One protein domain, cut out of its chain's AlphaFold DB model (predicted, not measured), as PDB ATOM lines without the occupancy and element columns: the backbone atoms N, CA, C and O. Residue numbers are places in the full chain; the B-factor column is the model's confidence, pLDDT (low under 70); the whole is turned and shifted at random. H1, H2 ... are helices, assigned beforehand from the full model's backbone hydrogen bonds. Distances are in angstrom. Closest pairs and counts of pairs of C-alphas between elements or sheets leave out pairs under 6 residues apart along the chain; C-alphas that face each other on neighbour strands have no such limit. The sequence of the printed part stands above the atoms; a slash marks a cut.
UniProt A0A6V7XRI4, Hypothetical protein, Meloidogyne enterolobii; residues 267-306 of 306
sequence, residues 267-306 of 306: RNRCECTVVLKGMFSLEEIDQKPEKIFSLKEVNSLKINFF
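This is residues 267 to 306 of the 306 residues of the protein "Hypothetical protein" of Meloidogyne enterolobii (UniProt A0A6V7XRI4). With little regular structure, this is a long open loop of chain: residues 267 to 281, with no named element, run out along the length, H1 makes the turn at the far end, and H2 leads back before the last residues fold across. The 40 printed residues hold two named helices, H1 then H2, and no named strand; the class is all helix, with 15 residues in named elements. The whole is loose, a rod spanning 38 by 17 by 12 A, with a radius of gyration of the C-alphas of 11.7 A.

C-alpha 267 is at (81.292, 68.674, 91.319). H1, residues 282 to 287, begins at C-alpha 282 (86.785, 96.685, 75.204). H2, residues 290 to 298, is 12.8 A long and ends at C-alpha 298 (90.822, 89.044, 92.552).

A tight link joins H1 and H2. They are close but not clearly touching; their closest C-alphas, of Ile 285 and Lys 291, are 6.8 A apart. They run opposite ways at a steep tilt of 67 degrees, only just short of about perpendicular. Every O i to N i+4 pair in H1 and H2 is within hydrogen-bond range.

The C-alphas farthest apart, of Arg 267 and Gln 287, are 38.1 A apart. Residues 281 to 290 stand free. The printed part has no cut; pLDDT is under 70 at residue 272 and residues 296 to 306.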
ATOM      1  N   ARG A 267      81.913  67.796  92.303       81.44
ATOM      2  CA  ARG A 267      81.292  68.674  91.319       81.44
ATOM      3  C   ARG A 267      82.051  68.563  90.013       81.44
ATOM      4  O   ARG A 267      83.287  68.524  89.992       81.44
ATOM      5  N   ASN A 268      81.321  68.498  88.905       80.56
ATOM      6  CA  ASN A 268      81.964  68.523  87.597       80.56
ATOM      7  C   ASN A 268      82.717  69.853  87.437       80.56
ATOM      8  O   ASN A 268      82.284  70.876  87.960       80.56
ATOM      9  N   ARG A 269      83.820  69.889  86.671       75.94
ATOM     10  CA  ARG A 269      84.558  71.151  86.430       75.94
ATOM     11  C   ARG A 269      83.641  72.286  85.953       75.94
ATOM     12  O   ARG A 269      83.867  73.431  86.322       75.94
ATOM     13  N   CYS A 270      82.602  71.956  85.186       75.38
ATOM     14  CA  CYS A 270      81.605  72.905  84.697       75.38
ATOM     15  C   CYS A 270      80.779  73.551  85.823       75.38
ATOM     16  O   CYS A 270      80.417  74.709  85.704       75.38
ATOM     17  N   GLU A 271      80.513  72.833  86.916       73.12
ATOM     18  CA  GLU A 271      79.766  73.332  88.084       73.12
ATOM     19  C   GLU A 271      80.659  74.127  89.053       73.12
ATOM     20  O   GLU A 271      80.163  74.899  89.865       73.12
ATOM     21  N   CYS A 272      81.983  73.955  88.961       68.00
ATOM     22  CA  CYS A 272      82.974  74.747  89.698       68.00
ATOM     23  C   CYS A 272      83.468  75.979  88.922       68.00
ATOM     24  O   CYS A 272      84.354  76.680  89.406       68.00
ATOM     25  N   THR A 273      82.955  76.222  87.712       74.25
ATOM     26  CA  THR A 273      83.368  77.347  86.865       74.25
ATOM     27  C   THR A 273      82.228  78.352  86.770       74.25
ATOM     28  O   THR A 273      81.170  78.036  86.231       74.25
ATOM     29  N   VAL A 274      82.444  79.570  87.264       73.25
ATOM     30  CA  VAL A 274      81.507  80.690  87.097       73.25
ATOM     31  C   VAL A 274      81.990  81.546  85.931       73.25
ATOM     32  O   VAL A 274      83.114  82.041  85.948       73.25
ATOM     33  N   VAL A 275      81.154  81.709  84.903       79.00
ATOM     34  CA  VAL A 275      81.455  82.564  83.745       79.00
ATOM     35  C   VAL A 275      80.777  83.913  83.948       79.00
ATOM     36  O   VAL A 275      79.565  84.034  83.776       79.00
ATOM     37  N   LEU A 276      81.557  84.927  84.318       76.06
ATOM     38  CA  LEU A 276      81.084  86.305  84.440       76.06
ATOM     39  C   LEU A 276      81.176  86.990  83.071       76.06
ATOM     40  O   LEU A 276      82.261  87.110  82.504       76.06
ATOM     41  N   LYS A 277      80.035  87.419  82.521       80.12
ATOM     42  CA  LYS A 277      79.959  88.170  81.256       80.12
ATOM     43  C   LYS A 277      79.774  89.660  81.538       80.12
ATOM     44  O   LYS A 277      79.060  90.012  82.469       80.12
ATOM     45  N   GLY A 278      80.379  90.519  80.713       78.50
ATOM     46  CA  GLY A 278      80.200  91.977  80.802       78.50
ATOM     47  C   GLY A 278      80.949  92.653  81.956       78.50
ATOM     48  O   GLY A 278      80.537  93.711  82.406       78.50
ATOM     49  N   MET A 279      82.040  92.051  82.442       74.56
ATOM     50  CA  MET A 279      82.858  92.611  83.534       74.56
ATOM     51  C   MET A 279      83.728  93.809  83.106       74.56
ATOM     52  O   MET A 279      84.311  94.470  83.960       74.56
ATOM     53  N   PHE A 280      83.855  94.067  81.801       77.19
ATOM     54  CA  PHE A 280      84.619  95.175  81.226       77.19
ATOM     55  C   PHE A 280      84.093  95.508  79.823       77.19
ATOM     56  O   PHE A 280      83.549  94.638  79.135       77.19
ATOM     57  N   SER A 281      84.283  96.751  79.391       82.25
ATOM     58  CA  SER A 281      84.169  97.149  77.986       82.25
ATOM     59  C   SER A 281      85.532  97.010  77.295       82.25
ATOM     60  O   SER A 281      86.578  97.069  77.946       82.25
ATOM     61  N   LEU A 282      85.538  96.804  75.976       84.06
ATOM     62  CA  LEU A 282      86.785  96.685  75.204       84.06
ATOM     63  C   LEU A 282      87.620  97.975  75.281       84.06
ATOM     64  O   LEU A 282      88.832  97.919  75.461       84.06
ATOM     65  N   GLU A 283      86.953  99.130  75.260       84.25
ATOM     66  CA  GLU A 283      87.583 100.453  75.345       84.25
ATOM     67  C   GLU A 283      88.302 100.687  76.687       84.25
ATOM     68  O   GLU A 283      89.366 101.302  76.727       84.25
ATOM     69  N   GLU A 284      87.761 100.167  77.796       79.94
ATOM     70  CA  GLU A 284      88.397 100.278  79.114       79.94
ATOM     71  C   GLU A 284      89.666  99.431  79.240       79.94
ATOM     72  O   GLU A 284      90.589  99.815  79.965       79.94
ATOM     73  N   ILE A 285      89.718  98.283  78.557       82.06
ATOM     74  CA  ILE A 285      90.908  97.428  78.534       82.06
ATOM     75  C   ILE A 285      92.018  98.068  77.705       82.06
ATOM     76  O   ILE A 285      93.166  98.074  78.153       82.06
ATOM     77  N   ASP A 286      91.687  98.634  76.545       82.81
ATOM     78  CA  ASP A 286      92.676  99.264  75.665       82.81
ATOM     79  C   ASP A 286      93.331 100.487  76.322       82.81
ATOM     80  O   ASP A 286      94.525 100.730  76.142       82.81
ATOM     81  N   GLN A 287      92.583 101.230  77.146       86.19
ATOM     82  CA  GLN A 287      93.130 102.355  77.908       86.19
ATOM     83  C   GLN A 287      93.989 101.922  79.103       86.19
ATOM     84  O   GLN A 287      94.944 102.619  79.452       86.19
ATOM     85  N   LYS A 288      93.640 100.817  79.778       84.06
ATOM     86  CA  LYS A 288      94.338 100.333  80.984       84.06
ATOM     87  C   LYS A 288      94.462  98.804  80.984       84.06
ATOM     88  O   LYS A 288      93.689  98.124  81.668       84.06
ATOM     89  N   PRO A 289      95.493  98.248  80.323       80.94
ATOM     90  CA  PRO A 289      95.703  96.800  80.255       80.94
ATOM     91  C   PRO A 289      95.998  96.165  81.627       80.94
ATOM     92  O   PRO A 289      95.749  94.979  81.833       80.94
ATOM     93  N   GLU A 290      96.458  96.951  82.606       79.81
ATOM     94  CA  GLU A 290      96.711  96.510  83.989       79.81
ATOM     95  C   GLU A 290      95.450  95.981  84.694       79.81
ATOM     96  O   GLU A 290      95.521  95.091  85.546       79.81
ATOM     97  N   LYS A 291      94.270  96.467  84.285       75.50
ATOM     98  CA  LYS A 291      92.972  96.059  84.838       75.50
ATOM     99  C   LYS A 291      92.723  94.556  84.635       75.50
ATOM    100  O   LYS A 291      92.110  93.926  85.495       75.50
ATOM    101  N   ILE A 292      93.283  93.954  83.577       79.12
ATOM    102  CA  ILE A 292      93.218  92.506  83.305       79.12
ATOM    103  C   ILE A 292      93.865  91.696  84.433       79.12
ATOM    104  O   ILE A 292      93.308  90.686  84.866       79.12
ATOM    105  N   PHE A 293      95.028  92.130  84.926       77.12
ATOM    106  CA  PHE A 293      95.740  91.420  85.988       77.12
ATOM    107  C   PHE A 293      94.988  91.524  87.311       77.12
ATOM    108  O   PHE A 293      94.785  90.500  87.956       77.12
ATOM    109  N   SER A 294      94.446  92.703  87.639       72.56
ATOM    110  CA  SER A 294      93.605  92.875  88.832       72.56
ATOM    111  C   SER A 294      92.351  91.988  88.798       72.56
ATOM    112  O   SER A 294      92.028  91.319  89.776       72.56
ATOM    113  N   LEU A 295      91.690  91.882  87.639       71.12
ATOM    114  CA  LEU A 295      90.524  91.015  87.452       71.12
ATOM    115  C   LEU A 295      90.884  89.529  87.545       71.12
ATOM    116  O   LEU A 295      90.047  88.732  87.965       71.12
ATOM    117  N   LYS A 296      92.109  89.151  87.173       68.69
ATOM    118  CA  LYS A 296      92.626  87.779  87.265       68.69
ATOM    119  C   LYS A 296      93.065  87.409  88.684       68.69
ATOM    120  O   LYS A 296      92.906  86.260  89.083       68.69
ATOM    121  N   GLU A 297      93.606  88.365  89.429       68.19
ATOM    122  CA  GLU A 297      94.151  88.177  90.778       68.19
ATOM    123  C   GLU A 297      93.045  88.171  91.845       68.19
ATOM    124  O   GLU A 297      93.043  87.315  92.728       68.19
ATOM    125  N   VAL A 298      92.026  89.032  91.695       61.03
ATOM    126  CA  VAL A 298      90.822  89.044  92.552       61.03
ATOM    127  C   VAL A 298      89.952  87.799  92.323       61.03
ATOM    128  O   VAL A 298      89.306  87.306  93.246       61.03
ATOM    129  N   ASN A 299      89.969  87.242  91.109       56.50
ATOM    130  CA  ASN A 299      89.200  86.057  90.732       56.50
ATOM    131  C   ASN A 299      90.126  84.865  90.472       56.50
ATOM    132  O   ASN A 299      90.165  84.332  89.365       56.50
ATOM    133  N   SER A 300      90.835  84.393  91.497       47.84
ATOM    134  CA  SER A 300      91.693  83.191  91.460       47.84
ATOM    135  C   SER A 300      90.975  81.868  91.083       47.84
ATOM    136  O   SER A 300      91.540  80.778  91.174       47.84
ATOM    137  N   LEU A 301      89.745  81.946  90.572       47.62
ATOM    138  CA  LEU A 301      89.042  80.925  89.809       47.62
ATOM    139  C   LEU A 301      89.377  81.093  88.321       47.62
ATOM    140  O   LEU A 301      88.930  82.041  87.695       47.62
ATOM    141  N   LYS A 302      90.159  80.158  87.760       47.72
ATOM    142  CA  LYS A 302      90.587  80.076  86.343       47.72
ATOM    143  C   LYS A 302      89.625  80.760  85.350       47.72
ATOM    144  O   LYS A 302      88.702  80.125  84.841       47.72
ATOM    145  N   ILE A 303      89.889  82.026  85.031       49.03
ATOM    146  CA  ILE A 303      89.183  82.753  83.975       49.03
ATOM    147  C   ILE A 303      89.765  82.300  82.634       49.03
ATOM    148  O   ILE A 303      90.923  82.578  82.325       49.03
ATOM    149  N   ASN A 304      88.963  81.586  81.845       44.84
ATOM    150  CA  ASN A 304      89.210  81.416  80.416       44.84
ATOM    151  C   ASN A 304      88.404  82.488  79.684       44.84
ATOM    152  O   ASN A 304      87.181  82.521  79.804       44.84
ATOM    153  N   PHE A 305      89.091  83.349  78.940       45.94
ATOM    154  CA  PHE A 305      88.449  84.298  78.041       45.94
ATOM    155  C   PHE A 305      88.058  83.564  76.749       45.94
ATOM    156  O   PHE A 305      88.864  82.801  76.211       45.94
ATOM    157  N   PHE A 306      86.817  83.760  76.305       44.00
ATOM    158  CA  PHE A 306      86.267  83.293  75.030       44.00
ATOM    159  C   PHE A 306      85.774  84.493  74.234       44.00
ATOM    160  O   PHE A 306      85.250  85.427  74.887       44.00
TER     161      PHE A 306